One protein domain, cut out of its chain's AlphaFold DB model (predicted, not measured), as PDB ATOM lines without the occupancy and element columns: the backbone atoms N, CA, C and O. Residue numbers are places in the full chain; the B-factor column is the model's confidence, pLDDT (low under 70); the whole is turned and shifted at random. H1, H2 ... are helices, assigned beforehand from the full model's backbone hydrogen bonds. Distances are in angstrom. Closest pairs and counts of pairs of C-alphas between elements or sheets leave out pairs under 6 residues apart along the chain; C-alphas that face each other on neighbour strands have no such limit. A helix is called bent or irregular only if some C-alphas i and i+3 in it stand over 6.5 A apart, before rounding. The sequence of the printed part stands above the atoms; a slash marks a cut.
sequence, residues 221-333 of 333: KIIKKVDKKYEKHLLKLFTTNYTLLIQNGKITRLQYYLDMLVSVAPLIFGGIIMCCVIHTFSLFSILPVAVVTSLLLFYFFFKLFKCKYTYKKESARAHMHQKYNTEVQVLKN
ATOM      1  N   LYS A 221     -52.018  -4.514  -7.450       91.81
ATOM      2  CA  LYS A 221     -51.944  -3.482  -6.402       91.81
ATOM      3  C   LYS A 221     -50.507  -3.256  -5.928       91.81
ATOM      4  O   LYS A 221     -50.142  -2.106  -5.685       91.81
ATOM      5  N   ILE A 222     -49.712  -4.318  -5.802       91.88
ATOM      6  CA  ILE A 222     -48.298  -4.230  -5.407       91.88
ATOM      7  C   ILE A 222     -47.497  -3.537  -6.510       91.88
ATOM      8  O   ILE A 222     -46.848  -2.528  -6.234       91.88
ATOM      9  N   ILE A 223     -47.641  -3.983  -7.763       88.75
ATOM     10  CA  ILE A 223     -46.971  -3.383  -8.929       88.75
ATOM     11  C   ILE A 223     -47.303  -1.891  -9.024       88.75
ATOM     12  O   ILE A 223     -46.403  -1.070  -9.148       88.75
ATOM     13  N   LYS A 224     -48.573  -1.504  -8.855       91.81
ATOM     14  CA  LYS A 224     -48.991  -0.093  -8.871       91.81
ATOM     15  C   LYS A 224     -48.369   0.733  -7.739       91.81
ATOM     16  O   LYS A 224     -48.097   1.918  -7.927       91.81
ATOM     17  N   LYS A 225     -48.172   0.156  -6.548       92.94
ATOM     18  CA  LYS A 225     -47.498   0.844  -5.430       92.94
ATOM     19  C   LYS A 225     -46.012   1.045  -5.721       92.94
ATOM     20  O   LYS A 225     -45.505   2.139  -5.484       92.94
ATOM     21  N   VAL A 226     -45.342   0.016  -6.241       89.88
ATOM     22  CA  VAL A 226     -43.929   0.083  -6.641       89.88
ATOM     23  C   VAL A 226     -43.748   1.094  -7.771       89.88
ATOM     24  O   VAL A 226     -42.893   1.963  -7.668       89.88
ATOM     25  N   ASP A 227     -44.623   1.072  -8.774       90.50
ATOM     26  CA  ASP A 227     -44.607   2.006  -9.901       90.50
ATOM     27  C   ASP A 227     -44.765   3.468  -9.455       90.50
ATOM     28  O   ASP A 227     -44.032   4.345  -9.903       90.50
ATOM     29  N   LYS A 228     -45.656   3.744  -8.494       91.50
ATOM     30  CA  LYS A 228     -45.777   5.087  -7.900       91.50
ATOM     31  C   LYS A 228     -44.523   5.513  -7.137       91.50
ATOM     32  O   LYS A 228     -44.145   6.682  -7.204       91.50
ATOM     33  N   LYS A 229     -43.896   4.602  -6.381       89.75
ATOM     34  CA  LYS A 229     -42.626   4.891  -5.694       89.75
ATOM     35  C   LYS A 229     -41.538   5.204  -6.717       89.75
ATOM     36  O   LYS A 229     -40.858   6.215  -6.581       89.75
ATOM     37  N   TYR A 230     -41.441   4.392  -7.760       90.94
ATOM     38  CA  TYR A 230     -40.516   4.584  -8.865       90.94
ATOM     39  C   TYR A 230     -40.712   5.945  -9.550       90.94
ATOM     40  O   TYR A 230     -39.758   6.711  -9.631       90.94
ATOM     41  N   GLU A 231     -41.942   6.311  -9.940       91.38
ATOM     42  CA  GLU A 231     -42.237   7.632 -10.525       91.38
ATOM     43  C   GLU A 231     -41.816   8.781  -9.592       91.38
ATOM     44  O   GLU A 231     -41.283   9.787 -10.060       91.38
ATOM     45  N   LYS A 232     -42.006   8.632  -8.272       90.81
ATOM     46  CA  LYS A 232     -41.589   9.632  -7.279       90.81
ATOM     47  C   LYS A 232     -40.066   9.792  -7.227       90.81
ATOM     48  O   LYS A 232     -39.593  10.925  -7.204       90.81
ATOM     49  N   HIS A 233     -39.309   8.691  -7.217       88.94
ATOM     50  CA  HIS A 233     -37.843   8.744  -7.254       88.94
ATOM     51  C   HIS A 233     -37.337   9.302  -8.584       88.94
ATOM     52  O   HIS A 233     -36.456  10.155  -8.576       88.94
ATOM     53  N   LEU A 234     -37.947   8.915  -9.708       90.44
ATOM     54  CA  LEU A 234     -37.614   9.461 -11.023       90.44
ATOM     55  C   LEU A 234     -37.808  10.977 -11.057       90.44
ATOM     56  O   LEU A 234     -36.927  11.712 -11.488       90.44
ATOM     57  N   LEU A 235     -38.960  11.454 -10.575       90.62
ATOM     58  CA  LEU A 235     -39.260  12.879 -10.533       90.62
ATOM     59  C   LEU A 235     -38.269  13.614  -9.629       90.62
ATOM     60  O   LEU A 235     -37.708  14.618 -10.057       90.62
ATOM     61  N   LYS A 236     -37.995  13.074  -8.434       89.81
ATOM     62  CA  LYS A 236     -36.980  13.605  -7.517       89.81
ATOM     63  C   LYS A 236     -35.610  13.674  -8.192       89.81
ATOM     64  O   LYS A 236     -34.907  14.662  -8.002       89.81
ATOM     65  N   LEU A 237     -35.239  12.669  -8.989       90.38
ATOM     66  CA  LEU A 237     -33.986  12.649  -9.740       90.38
ATOM     67  C   LEU A 237     -33.887  13.846 -10.704       90.38
ATOM     68  O   LEU A 237     -32.859  14.507 -10.761       90.38
ATOM     69  N   PHE A 238     -34.976  14.152 -11.419       87.62
ATOM     70  CA  PHE A 238     -35.024  15.250 -12.392       87.62
ATOM     71  C   PHE A 238     -35.172  16.641 -11.772       87.62
ATOM     72  O   PHE A 238     -34.682  17.612 -12.343       87.62
ATOM     73  N   THR A 239     -35.869  16.763 -10.642       88.94
ATOM     74  CA  THR A 239     -36.118  18.062  -9.999       88.94
ATOM     75  C   THR A 239     -34.961  18.515  -9.122       88.94
ATOM     76  O   THR A 239     -34.799  19.705  -8.871       88.94
ATOM     77  N   THR A 240     -34.195  17.568  -8.587       90.00
ATOM     78  CA  THR A 240     -33.196  17.846  -7.559       90.00
ATOM     79  C   THR A 240     -31.850  18.130  -8.211       90.00
ATOM     80  O   THR A 240     -31.313  17.300  -8.936       90.00
ATOM     81  N   ASN A 241     -31.269  19.296  -7.926       90.62
ATOM     82  CA  ASN A 241     -29.922  19.624  -8.381       90.62
ATOM     83  C   ASN A 241     -28.884  18.954  -7.461       90.62
ATOM     84  O   ASN A 241     -28.373  19.569  -6.524       90.62
ATOM     85  N   TYR A 242     -28.625  17.663  -7.695       89.25
ATOM     86  CA  TYR A 242     -27.718  16.865  -6.862       89.25
ATOM     87  C   TYR A 242     -26.307  17.441  -6.806       89.25
ATOM     88  O   TYR A 242     -25.682  17.359  -5.756       89.25
ATOM     89  N   THR A 243     -25.830  18.088  -7.872       88.81
ATOM     90  CA  THR A 243     -24.514  18.740  -7.887       88.81
ATOM     91  C   THR A 243     -24.402  19.781  -6.775       88.81
ATOM     92  O   THR A 243     -23.453  19.738  -5.997       88.81
ATOM     93  N   LEU A 244     -25.411  20.646  -6.623       91.62
ATOM     94  CA  LEU A 244     -25.440  21.642  -5.546       91.62
ATOM     95  C   LEU A 244     -25.590  21.003  -4.160       91.62
ATOM     96  O   LEU A 244     -25.017  21.484  -3.189       91.62
ATOM     97  N   LEU A 245     -26.372  19.929  -4.032       91.75
ATOM     98  CA  LEU A 245     -26.576  19.257  -2.741       91.75
ATOM     99  C   LEU A 245     -25.333  18.497  -2.266       91.75
ATOM    100  O   LEU A 245     -25.055  18.505  -1.068       91.75
ATOM    101  N   ILE A 246     -24.587  17.895  -3.193       90.75
ATOM    102  CA  ILE A 246     -23.319  17.215  -2.918       90.75
ATOM    103  C   ILE A 246     -22.238  18.244  -2.576       90.75
ATOM    104  O   ILE A 246     -21.533  18.063  -1.589       90.75
ATOM    105  N   GLN A 247     -22.138  19.348  -3.330       93.12
ATOM    106  CA  GLN A 247     -21.184  20.429  -3.033       93.12
ATOM    107  C   GLN A 247     -21.426  21.061  -1.659       93.12
ATOM    108  O   GLN A 247     -20.478  21.353  -0.941       93.12
ATOM    109  N   ASN A 248     -22.691  21.208  -1.259       94.00
ATOM    110  CA  ASN A 248     -23.058  21.744   0.052       94.00
ATOM    111  C   ASN A 248     -22.968  20.713   1.195       94.00
ATOM    112  O   ASN A 248     -23.402  21.016   2.305       94.00
ATOM    113  N   GLY A 249     -22.512  19.481   0.933       92.75
ATOM    114  CA  GLY A 249     -22.423  18.411   1.937       92.75
ATOM    115  C   GLY A 249     -23.770  17.949   2.510       92.75
ATOM    116  O   GLY A 249     -23.801  17.220   3.496       92.75
ATOM    117  N   LYS A 250     -24.899  18.358   1.914       93.69
ATOM    118  CA  LYS A 250     -26.250  18.023   2.404       93.69
ATOM    119  C   LYS A 250     -26.667  16.597   2.062       93.69
ATOM    120  O   LYS A 250     -27.551  16.051   2.711       93.69
ATOM    121  N   ILE A 251     -26.093  16.031   1.002       93.50
ATOM    122  CA  ILE A 251     -26.375  14.675   0.527       93.50
ATOM    123  C   ILE A 251     -25.045  13.998   0.199       93.50
ATOM    124  O   ILE A 251     -24.176  14.595  -0.436       93.50
ATOM    125  N   THR A 252     -24.897  12.738   0.607       94.19
ATOM    126  CA  THR A 252     -23.727  11.921   0.275       94.19
ATOM    127  C   THR A 252     -23.794  11.431  -1.174       94.19
ATOM    128  O   THR A 252     -24.870  11.192  -1.728       94.19
ATOM    129  N   ARG A 253     -22.631  11.219  -1.807       91.94
ATOM    130  CA  ARG A 253     -22.564  10.651  -3.169       91.94
ATOM    131  C   ARG A 253     -23.283   9.300  -3.262       91.94
ATOM    132  O   ARG A 253     -23.961   9.043  -4.252       91.94
ATOM    133  N   LEU A 254     -23.201   8.479  -2.212       91.12
ATOM    134  CA  LEU A 254     -23.875   7.180  -2.131       91.12
ATOM    135  C   LEU A 254     -25.391   7.303  -2.318       91.12
ATOM    136  O   LEU A 254     -25.984   6.548  -3.084       91.12
ATOM    137  N   GLN A 255     -26.023   8.285  -1.674       90.75
ATOM    138  CA  GLN A 255     -27.469   8.460  -1.763       90.75
ATOM    139  C   GLN A 255     -27.919   8.888  -3.167       90.75
ATOM    140  O   GLN A 255     -28.975   8.457  -3.628       90.75
ATOM    141  N   TYR A 256     -27.093   9.665  -3.876       90.69
ATOM    142  CA  TYR A 256     -27.303   9.957  -5.295       90.69
ATOM    143  C   TYR A 256     -27.233   8.687  -6.154       90.69
ATOM    144  O   TYR A 256     -28.134   8.453  -6.960       90.69
ATOM    145  N   TYR A 257     -26.218   7.838  -5.955       91.88
ATOM    146  CA  TYR A 257     -26.118   6.566  -6.676       91.88
ATOM    147  C   TYR A 257     -27.290   5.638  -6.373       91.88
ATOM    148  O   TYR A 257     -27.762   4.959  -7.274       91.88
ATOM    149  N   LEU A 258     -27.802   5.641  -5.143       90.62
ATOM    150  CA  LEU A 258     -28.947   4.825  -4.751       90.62
ATOM    151  C   LEU A 258     -30.241   5.327  -5.413       90.62
ATOM    152  O   LEU A 258     -30.984   4.530  -5.983       90.62
ATOM    153  N   ASP A 259     -30.475   6.644  -5.440       88.50
ATOM    154  CA  ASP A 259     -31.598   7.242  -6.178       88.50
ATOM    155  C   ASP A 259     -31.477   6.980  -7.698       88.50
ATOM    156  O   ASP A 259     -32.472   6.660  -8.359       88.50
ATOM    157  N   MET A 260     -30.260   7.027  -8.254       89.94
ATOM    158  CA  MET A 260     -29.986   6.658  -9.647       89.94
ATOM    159  C   MET A 260     -30.235   5.162  -9.894       89.94
ATOM    160  O   MET A 260     -30.906   4.814 -10.863       89.94
ATOM    161  N   LEU A 261     -29.775   4.276  -9.013       90.25
ATOM    162  CA  LEU A 261     -29.944   2.827  -9.122       90.25
ATOM    163  C   LEU A 261     -31.426   2.443  -9.091       90.25
ATOM    164  O   LEU A 261     -31.885   1.675  -9.932       90.25
ATOM    165  N   VAL A 262     -32.200   3.042  -8.181       89.88
ATOM    166  CA  VAL A 262     -33.660   2.870  -8.120       89.88
ATOM    167  C   VAL A 262     -34.320   3.354  -9.414       89.88
ATOM    168  O   VAL A 262     -35.264   2.722  -9.889       89.88
ATOM    169  N   SER A 263     -33.809   4.427 -10.024       88.31
ATOM    170  CA  SER A 263     -34.321   4.934 -11.302       88.31
ATOM    171  C   SER A 263     -34.042   4.007 -12.490       88.31
ATOM    172  O   SER A 263     -34.825   3.997 -13.430       88.31
ATOM    173  N   VAL A 264     -32.987   3.187 -12.450       89.38
ATOM    174  CA  VAL A 264     -32.671   2.202 -13.504       89.38
ATOM    175  C   VAL A 264     -33.068   0.770 -13.133       89.38
ATOM    176  O   VAL A 264     -32.933  -0.140 -13.951       89.38
ATOM    177  N   ALA A 265     -33.621   0.553 -11.938       90.69
ATOM    178  CA  ALA A 265     -33.973  -0.769 -11.426       90.69
ATOM    179  C   ALA A 265     -34.850  -1.612 -12.376       90.69
ATOM    180  O   ALA A 265     -34.565  -2.801 -12.508       90.69
ATOM    181  N   PRO A 266     -35.855  -1.066 -13.096       87.56
ATOM    182  CA  PRO A 266     -36.632  -1.859 -14.054       87.56
ATOM    183  C   PRO A 266     -35.794  -2.428 -15.206       87.56
ATOM    184  O   PRO A 266     -36.072  -3.532 -15.670       87.56
ATOM    185  N   LEU A 267     -34.765  -1.699 -15.652       89.81
ATOM    186  CA  LEU A 267     -33.839  -2.167 -16.687       89.81
ATOM    187  C   LEU A 267     -32.932  -3.269 -16.152       89.81
ATOM    188  O   LEU A 267     -32.775  -4.290 -16.812       89.81
ATOM    189  N   ILE A 268     -32.378  -3.081 -14.949       90.88
ATOM    190  CA  ILE A 268     -31.524  -4.081 -14.294       90.88
ATOM    191  C   ILE A 268     -32.321  -5.366 -14.061       90.88
ATOM    192  O   ILE A 268     -31.876  -6.447 -14.430       90.88
ATOM    193  N   PHE A 269     -33.533  -5.249 -13.519       88.25
ATOM    194  CA  PHE A 269     -34.427  -6.381 -13.295       88.25
ATOM    195  C   PHE A 269     -34.791  -7.096 -14.602       88.25
ATOM    196  O   PHE A 269     -34.737  -8.323 -14.669       88.25
ATOM    197  N   GLY A 270     -35.096  -6.337 -15.661       87.88
ATOM    198  CA  GLY A 270     -35.300  -6.890 -16.999       87.88
ATOM    199  C   GLY A 270     -34.070  -7.642 -17.510       87.88
ATOM    200  O   GLY A 270     -34.203  -8.759 -17.999       87.88
ATOM    201  N   GLY A 271     -32.874  -7.078 -17.330       89.81
ATOM    202  CA  GLY A 271     -31.602  -7.706 -17.690       89.81
ATOM    203  C   GLY A 271     -31.326  -9.003 -16.925       89.81
ATOM    204  O   GLY A 271     -30.895  -9.979 -17.525       89.81
ATOM    205  N   ILE A 272     -31.637  -9.061 -15.628       90.56
ATOM    206  CA  ILE A 272     -31.479 -10.284 -14.825       90.56
ATOM    207  C   ILE A 272     -32.409 -11.387 -15.340       90.56
ATOM    208  O   ILE A 272     -31.954 -12.506 -15.573       90.56
ATOM    209  N   ILE A 273     -33.687 -11.070 -15.586       85.81
ATOM    210  CA  ILE A 273     -34.635 -12.034 -16.166       85.81
ATOM    211  C   ILE A 273     -34.130 -12.523 -17.525       85.81
ATOM    212  O   ILE A 273     -34.174 -13.719 -17.802       85.81
ATOM    213  N   MET A 274     -33.605 -11.617 -18.352       87.56
ATOM    214  CA  MET A 274     -33.003 -11.962 -19.638       87.56
ATOM    215  C   MET A 274     -31.854 -12.954 -19.491       87.56
ATOM    216  O   MET A 274     -31.859 -13.983 -20.163       87.56
ATOM    217  N   CYS A 275     -30.912 -12.695 -18.582       89.12
ATOM    218  CA  CYS A 275     -29.797 -13.600 -18.311       89.12
ATOM    219  C   CYS A 275     -30.279 -14.992 -17.872       89.12
ATOM    220  O   CYS A 275     -29.755 -15.995 -18.353       89.12
ATOM    221  N   CYS A 276     -31.314 -15.067 -17.027       87.44
ATOM    222  CA  CYS A 276     -31.892 -16.344 -16.602       87.44
ATOM    223  C   CYS A 276     -32.492 -17.140 -17.771       87.44
ATOM    224  O   CYS A 276     -32.344 -18.359 -17.812       87.44
ATOM    225  N   VAL A 277     -33.153 -16.474 -18.725       84.56
ATOM    226  CA  VAL A 277     -33.770 -17.167 -19.870       84.56
ATOM    227  C   VAL A 277     -32.743 -17.540 -20.940       84.56
ATOM    228  O   VAL A 277     -32.863 -18.594 -21.564       84.56
ATOM    229  N   ILE A 278     -31.704 -16.723 -21.137       84.12
ATOM    230  CA  ILE A 278     -30.610 -17.038 -22.071       84.12
ATOM    231  C   ILE A 278     -29.912 -18.335 -21.655       84.12
ATOM    232  O   ILE A 278     -29.616 -19.164 -22.512       84.12
ATOM    233  N   HIS A 279     -29.728 -18.564 -20.352       83.38
ATOM    234  CA  HIS A 279     -29.111 -19.791 -19.842       83.38
ATOM    235  C   HIS A 279     -29.869 -21.068 -20.252       83.38
ATOM    236  O   HIS A 279     -29.288 -22.148 -20.295       83.38
ATOM    237  N   THR A 280     -31.160 -20.979 -20.586       84.00
ATOM    238  CA  THR A 280     -31.962 -22.138 -21.011       84.00
ATOM    239  C   THR A 280     -31.841 -22.461 -22.515       84.00
ATOM    240  O   THR A 280     -32.477 -23.403 -22.974       84.00
ATOM    241  N   PHE A 281     -31.049 -21.688 -23.278       69.44
ATOM    242  CA  PHE A 281     -30.521 -21.958 -24.633       69.44
ATOM    243  C   PHE A 281     -31.429 -22.714 -25.629       69.44
ATOM    244  O   PHE A 281     -30.986 -23.569 -26.392       69.44
ATOM    245  N   SER A 282     -32.712 -22.355 -25.696       83.12
ATOM    246  CA  SER A 282     -33.599 -22.790 -26.782       83.12
ATOM    247  C   SER A 282     -33.773 -21.662 -27.794       83.12
ATOM    248  O   SER A 282     -34.186 -20.558 -27.434       83.12
ATOM    249  N   LEU A 283     -33.506 -21.935 -29.077       81.94
ATOM    250  CA  LEU A 283     -33.741 -21.003 -30.194       81.94
ATOM    251  C   LEU A 283     -35.176 -20.450 -30.196       81.94
ATOM    252  O   LEU A 283     -35.399 -19.279 -30.503       81.94
ATOM    253  N   PHE A 284     -36.145 -21.266 -29.775       84.44
ATOM    254  CA  PHE A 284     -37.550 -20.869 -29.679       84.44
ATOM    255  C   PHE A 284     -37.825 -19.860 -28.556       84.44
ATOM    256  O   PHE A 284     -38.805 -19.119 -28.629       84.44
ATOM    257  N   SER A 285     -36.953 -19.775 -27.549       84.62
ATOM    258  CA  SER A 285     -37.081 -18.817 -26.450       84.62
ATOM    259  C   SER A 285     -36.584 -17.418 -26.821       84.62
ATOM    260  O   SER A 285     -37.000 -16.458 -26.187       84.62
ATOM    261  N   ILE A 286     -35.754 -17.256 -27.858       85.50
ATOM    262  CA  ILE A 286     -35.136 -15.956 -28.191       85.50
ATOM    263  C   ILE A 286     -36.184 -14.917 -28.612       85.50
ATOM    264  O   ILE A 286     -36.151 -13.774 -28.155       85.50
ATOM    265  N   LEU A 287     -37.142 -15.308 -29.457       88.25
ATOM    266  CA  LEU A 287     -38.165 -14.400 -29.977       88.25
ATOM    267  C   LEU A 287     -39.059 -13.788 -28.874       88.25
ATOM    268  O   LEU A 287     -39.148 -12.559 -28.812       88.25
ATOM    269  N   PRO A 288     -39.703 -14.567 -27.978       87.50
ATOM    270  CA  PRO A 288     -40.534 -13.988 -26.919       87.50
ATOM    271  C   PRO A 288     -39.722 -13.131 -25.940       87.50
ATOM    272  O   PRO A 288     -40.199 -12.100 -25.471       87.50
ATOM    273  N   VAL A 289     -38.478 -13.517 -25.676       88.12
ATOM    274  CA  VAL A 289     -37.535 -12.824 -24.791       88.12
ATOM    275  C   VAL A 289     -37.144 -11.452 -25.354       88.12
ATOM    276  O   VAL A 289     -37.186 -10.446 -24.637       88.12
ATOM    277  N   ALA A 290     -36.872 -11.377 -26.659       88.44
ATOM    278  CA  ALA A 290     -36.643 -10.116 -27.357       88.44
ATOM    279  C   ALA A 290     -37.877  -9.199 -27.288       88.44
ATOM    280  O   ALA A 290     -37.749  -8.035 -26.914       88.44
ATOM    281  N   VAL A 291     -39.078  -9.731 -27.550       91.56
ATOM    282  CA  VAL A 291     -40.333  -8.957 -27.484       91.56
ATOM    283  C   VAL A 291     -40.579  -8.406 -26.076       91.56
ATOM    284  O   VAL A 291     -40.869  -7.219 -25.923       91.56
ATOM    285  N   VAL A 292     -40.429  -9.230 -25.033       88.81
ATOM    286  CA  VAL A 292     -40.601  -8.797 -23.636       88.81
ATOM    287  C   VAL A 292     -39.592  -7.706 -23.274       88.81
ATOM    288  O   VAL A 292     -39.963  -6.708 -22.657       88.81
ATOM    289  N   THR A 293     -38.341  -7.834 -23.715       88.50
ATOM    290  CA  THR A 293     -37.302  -6.820 -23.477       88.50
ATOM    291  C   THR A 293     -37.603  -5.511 -24.177       88.50
ATOM    292  O   THR A 293     -37.501  -4.449 -23.564       88.50
ATOM    293  N   SER A 294     -38.030  -5.567 -25.439       91.56
ATOM    294  CA  SER A 294     -38.458  -4.379 -26.173       91.56
ATOM    295  C   SER A 294     -39.633  -3.686 -25.481       91.56
ATOM    296  O   SER A 294     -39.631  -2.460 -25.372       91.56
ATOM    297  N   LEU A 295     -40.599  -4.439 -24.944       90.88
ATOM    298  CA  LEU A 295     -41.716  -3.880 -24.176       90.88
ATOM    299  C   LEU A 295     -41.258  -3.237 -22.857       90.88
ATOM    300  O   LEU A 295     -41.740  -2.156 -22.517       90.88
ATOM    301  N   LEU A 296     -40.314  -3.850 -22.135       90.75
ATOM    302  CA  LEU A 296     -39.739  -3.285 -20.907       90.75
ATOM    303  C   LEU A 296     -38.958  -1.994 -21.181       90.75
ATOM    304  O   LEU A 296     -39.132  -1.006 -20.465       90.75
ATOM    305  N   LEU A 297     -38.152  -1.973 -22.245       90.75
ATOM    306  CA  LEU A 297     -37.435  -0.780 -22.694       90.75
ATOM    307  C   LEU A 297     -38.411   0.329 -23.089       90.75
ATOM    308  O   LEU A 297     -38.284   1.460 -22.620       90.75
ATOM    309  N   PHE A 298     -39.422   0.014 -23.901       94.12
ATOM    310  CA  PHE A 298     -40.432   0.986 -24.308       94.12
ATOM    311  C   PHE A 298     -41.198   1.545 -23.105       94.12
ATOM    312  O   PHE A 298     -41.395   2.756 -23.008       94.12
ATOM    313  N   TYR A 299     -41.569   0.692 -22.147       91.38
ATOM    314  CA  TYR A 299     -42.193   1.112 -20.892       91.38
ATOM    315  C   TYR A 299     -41.299   2.075 -20.098       91.38
ATOM    316  O   TYR A 299     -41.765   3.116 -19.629       91.38
ATOM    317  N   PHE A 300     -40.008   1.757 -19.983       91.50
ATOM    318  CA  PHE A 300     -39.026   2.599 -19.312       91.50
ATOM    319  C   PHE A 300     -38.894   3.973 -19.986       91.50
ATOM    320  O   PHE A 300     -39.024   5.002 -19.316       91.50
ATOM    321  N   PHE A 301     -38.732   4.015 -21.313       91.69
ATOM    322  CA  PHE A 301     -38.664   5.268 -22.070       91.69
ATOM    323  C   PHE A 301     -39.959   6.070 -21.984       91.69
ATOM    324  O   PHE A 301     -39.916   7.284 -21.785       91.69
ATOM    325  N   PHE A 302     -41.113   5.410 -22.076       93.19
ATOM    326  CA  PHE A 302     -42.412   6.049 -21.909       93.19
ATOM    327  C   PHE A 302     -42.524   6.728 -20.537       93.19
ATOM    328  O   PHE A 302     -42.945   7.884 -20.443       93.19
ATOM    329  N   LYS A 303     -42.090   6.049 -19.468       91.75
ATOM    330  CA  LYS A 303     -42.073   6.604 -18.108       91.75
ATOM    331  C   LYS A 303     -41.103   7.771 -17.967       91.75
ATOM    332  O   LYS A 303     -41.502   8.812 -17.446       91.75
ATOM    333  N   LEU A 304     -39.882   7.645 -18.485       89.94
ATOM    334  CA  LEU A 304     -38.915   8.746 -18.522       89.94
ATOM    335  C   LEU A 304     -39.480   9.966 -19.250       89.94
ATOM    336  O   LEU A 304     -39.408  11.085 -18.741       89.94
ATOM    337  N   PHE A 305     -40.081   9.755 -20.421       92.31
ATOM    338  CA  PHE A 305     -40.650  10.826 -21.228       92.31
ATOM    339  C   PHE A 305     -41.810  11.517 -20.508       92.31
ATOM    340  O   PHE A 305     -41.862  12.746 -20.445       92.31
ATOM    341  N   LYS A 306     -42.703  10.739 -19.887       91.25
ATOM    342  CA  LYS A 306     -43.818  11.258 -19.087       91.25
ATOM    343  C   LYS A 306     -43.330  12.085 -17.891       91.25
ATOM    344  O   LYS A 306     -43.866  13.169 -17.645       91.25
ATOM    345  N   CYS A 307     -42.307  11.621 -17.171       89.88
ATOM    346  CA  CYS A 307     -41.703  12.374 -16.069       89.88
ATOM    347  C   CYS A 307     -41.044  13.668 -16.566       89.88
ATOM    348  O   CYS A 307     -41.322  14.731 -16.016       89.88
ATOM    349  N   LYS A 308     -40.269  13.612 -17.658       89.44
ATOM    350  CA  LYS A 308     -39.648  14.794 -18.279       89.44
ATOM    351  C   LYS A 308     -40.688  15.825 -18.723       89.44
ATOM    352  O   LYS A 308     -40.507  17.022 -18.505       89.44
ATOM    353  N   TYR A 309     -41.791  15.372 -19.317       91.19
ATOM    354  CA  TYR A 309     -42.892  16.240 -19.732       91.19
ATOM    355  C   TYR A 309     -43.583  16.904 -18.533       91.19
ATOM    356  O   TYR A 309     -43.816  18.113 -18.542       91.19
ATOM    357  N   THR A 310     -43.863  16.128 -17.480       88.88
ATOM    358  CA  THR A 310     -44.487  16.636 -16.248       88.88
ATOM    359  C   THR A 310     -43.595  17.677 -15.575       88.88
ATOM    360  O   THR A 310     -44.066  18.768 -15.265       88.88
ATOM    361  N   TYR A 311     -42.296  17.392 -15.469       87.81
ATOM    362  CA  TYR A 311     -41.303  18.318 -14.931       87.81
ATOM    363  C   TYR A 311     -41.241  19.631 -15.721       87.81
ATOM    364  O   TYR A 311     -41.336  20.710 -15.139       87.81
ATOM    365  N   LYS A 312     -41.155  19.565 -17.058       87.81
ATOM    366  CA  LYS A 312     -41.119  20.769 -17.906       87.81
ATOM    367  C   LYS A 312     -42.378  21.625 -17.725       87.81
ATOM    368  O   LYS A 312     -42.289  22.850 -17.681       87.81
ATOM    369  N   LYS A 313     -43.546  20.986 -17.598       90.12
ATOM    370  CA  LYS A 313     -44.825  21.669 -17.365       90.12
ATOM    371  C   LYS A 313     -44.871  22.353 -15.997       90.12
ATOM    372  O   LYS A 313     -45.376  23.468 -15.893       90.12
ATOM    373  N   GLU A 314     -44.367  21.696 -14.960       86.94
ATOM    374  CA  GLU A 314     -44.362  22.223 -13.594       86.94
ATOM    375  C   GLU A 314     -43.347  23.358 -13.422       86.94
ATOM    376  O   GLU A 314     -43.693  24.411 -12.889       86.94
ATOM    377  N   SER A 315     -42.151  23.214 -13.998       86.00
ATOM    378  CA  SER A 315     -41.143  24.277 -14.065       86.00
ATOM    379  C   SER A 315     -41.670  25.525 -14.788       86.00
ATOM    380  O   SER A 315     -41.542  26.636 -14.275       86.00
ATOM    381  N   ALA A 316     -42.356  25.353 -15.926       87.44
ATOM    382  CA  ALA A 316     -42.969  26.470 -16.643       87.44
ATOM    383  C   ALA A 316     -44.041  27.190 -15.804       87.44
ATOM    384  O   ALA A 316     -44.106  28.419 -15.810       87.44
ATOM    385  N   ARG A 317     -44.857  26.444 -15.045       88.06
ATOM    386  CA  ARG A 317     -45.854  27.027 -14.130       88.06
ATOM    387  C   ARG A 317     -45.210  27.787 -12.977       88.06
ATOM    388  O   ARG A 317     -45.665  28.881 -12.665       88.06
ATOM    389  N   ALA A 318     -44.160  27.237 -12.368       87.69
ATOM    390  CA  ALA A 318     -43.430  27.905 -11.294       87.69
ATOM    391  C   ALA A 318     -42.823  29.231 -11.777       87.69
ATOM    392  O   ALA A 318     -42.982  30.258 -11.122       87.69
ATOM    393  N   HIS A 319     -42.226  29.233 -12.973       86.69
ATOM    394  CA  HIS A 319     -41.690  30.445 -13.590       86.69
ATOM    395  C   HIS A 319     -42.784  31.485 -13.890       86.69
ATOM    396  O   HIS A 319     -42.596  32.673 -13.636       86.69
ATOM    397  N   MET A 320     -43.954  31.059 -14.388       89.50
ATOM    398  CA  MET A 320     -45.093  31.966 -14.595       89.50
ATOM    399  C   MET A 320     -45.607  32.565 -13.281       89.50
ATOM    400  O   MET A 320     -45.855  33.765 -13.225       89.50
ATOM    401  N   HIS A 321     -45.724  31.763 -12.219       88.75
ATOM    402  CA  HIS A 321     -46.125  32.257 -10.899       88.75
ATOM    403  C   HIS A 321     -45.117  33.245 -10.314       88.75
ATOM    404  O   HIS A 321     -45.515  34.262  -9.753       88.75
ATOM    405  N   GLN A 322     -43.820  32.972 -10.467       90.69
ATOM    406  CA  GLN A 322     -42.775  33.884 -10.018       90.69
ATOM    407  C   GLN A 322     -42.862  35.220 -10.760       90.69
ATOM    408  O   GLN A 322     -42.882  36.264 -10.118       90.69
ATOM    409  N   LYS A 323     -42.995  35.192 -12.094       91.75
ATOM    410  CA  LYS A 323     -43.140  36.404 -12.908       91.75
ATOM    411  C   LYS A 323     -44.378  37.215 -12.510       91.75
ATOM    412  O   LYS A 323     -44.265  38.418 -12.294       91.75
ATOM    413  N   TYR A 324     -45.522  36.551 -12.343       94.19
ATOM    414  CA  TYR A 324     -46.761  37.191 -11.903       94.19
ATOM    415  C   TYR A 324     -46.609  37.865 -10.531       94.19
ATOM    416  O   TYR A 324     -46.998  39.016 -10.362       94.19
ATOM    417  N   ASN A 325     -45.991  37.189  -9.557       92.62
ATOM    418  CA  ASN A 325     -45.784  37.758  -8.225       92.62
ATOM    419  C   ASN A 325     -44.845  38.975  -8.246       92.62
ATOM    420  O   ASN A 325     -45.097  39.937  -7.521       92.62
ATOM    421  N   THR A 326     -43.798  38.958  -9.078       94.19
ATOM    422  CA  THR A 326     -42.903  40.111  -9.256       94.19
ATOM    423  C   THR A 326     -43.649  41.303  -9.857       94.19
ATOM    424  O   THR A 326     -43.541  42.409  -9.338       94.19
ATOM    425  N   GLU A 327     -44.455  41.088 -10.900       95.00
ATOM    426  CA  GLU A 327     -45.255  42.153 -11.527       95.00
ATOM    427  C   GLU A 327     -46.289  42.743 -10.550       95.00
ATOM    428  O   GLU A 327     -46.439  43.961 -10.464       95.00
ATOM    429  N   VAL A 328     -46.944  41.903  -9.740       94.94
ATOM    430  CA  VAL A 328     -47.887  42.357  -8.702       94.94
ATOM    431  C   VAL A 328     -47.194  43.155  -7.593       94.94
ATOM    432  O   VAL A 328     -47.793  44.090  -7.066       94.94
ATOM    433  N   GLN A 329     -45.956  42.816  -7.212       94.81
ATOM    434  CA  GLN A 329     -45.200  43.598  -6.224       94.81
ATOM    435  C   GLN A 329     -44.774  44.963  -6.768       94.81
ATOM    436  O   GLN A 329     -44.873  45.947  -6.042       94.81
ATOM    437  N   VAL A 330     -44.360  45.038  -8.036       94.31
ATOM    438  CA  VAL A 330     -43.997  46.313  -8.678       94.31
ATOM    439  C   VAL A 330     -45.201  47.251  -8.773       94.31
ATOM    440  O   VAL A 330     -45.046  48.440  -8.550       94.31
ATOM    441  N   LEU A 331     -46.404  46.731  -9.041       94.19
ATOM    442  CA  LEU A 331     -47.629  47.543  -9.104       94.19
ATOM    443  C   LEU A 331     -48.140  48.036  -7.739       94.19
ATOM    444  O   LEU A 331     -49.032  48.880  -7.700       94.19
ATOM    445  N   LYS A 332     -47.647  47.476  -6.628       93.12
ATOM    446  CA  LYS A 332     -48.058  47.863  -5.269       93.12
ATOM    447  C   LYS A 332     -47.175  48.941  -4.636       93.12
ATOM    448  O   LYS A 332     -47.603  49.504  -3.629       93.12
ATOM    449  N   ASN A 333     -45.982  49.176  -5.178       87.06
ATOM    450  CA  ASN A 333     -45.022  50.171  -4.692       87.06
ATOM    451  C   ASN A 333     -45.105  51.455  -5.516       87.06
ATOM    452  O   ASN A 333     -44.880  52.528  -4.921       87.06
TER     453      ASN A 333
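What this domain is: This is residues 221 to 333 of the 333 residues of an uncharacterized protein of Plasmodium fragile (UniProt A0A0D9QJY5). One very long helix, H4, makes the length; the arm H3b folds back beside its first part, residues 231 to 239 of H1 pack on its middle, and H3a slants away from it towards short H2. The printed part has 113 residues, 99 of them in the four named helices H1, H2, H3 and H4, in that order along the chain, with no named strand; the class is all helix, and the whole is extended, with a radius of gyration of the C-alphas of 20.5 A and spans of 77 by 30 by 24 A.

Where its parts are: H1, residues 221 to 239, begins at C-alpha (-51.944, -3.482, -6.402) and is 27.0 A long. H2 is residues 242 to 247, 8.4 A. H3, residues 253 to 278, was assigned as one helix by its hydrogen bonds but is bent, C-alphas 263 and 266 being 7.7 A apart; its arms are H3a, 253 to 263, 15.4 A, and H3b, 266 to 278, 18.2 A. H4, residues 283 to 330, 71.4 A, ends at C-alpha (-43.997, 46.313, -8.678); it is only just irregular, C-alphas 284 and 287 being 6.50 A apart.

How they stand to each other: H1 touches H4 with residues 231 to 239 alone, closest C-alphas Leu 235 and Cys 307, 6.1 A, at a steep tilt of 51 degrees. H1 touches H3a, closest C-alphas Leu 234 and Ser 263, 5.6 A. H3b and H4 form a helical hairpin at 4 degrees, closest C-alphas Gly 270 and Thr 293, 6.8 A. Every O i to N i+4 pair is within hydrogen-bond range in H1, H2, H3a and H3b, and 42 of 44 in H4.

The domain as a whole: The C-alphas of Ser 282 and Asn 333 are farthest apart, 77.1 A. The printed part has no cut, its links are tight, and residue 281 is under pLDDT 70.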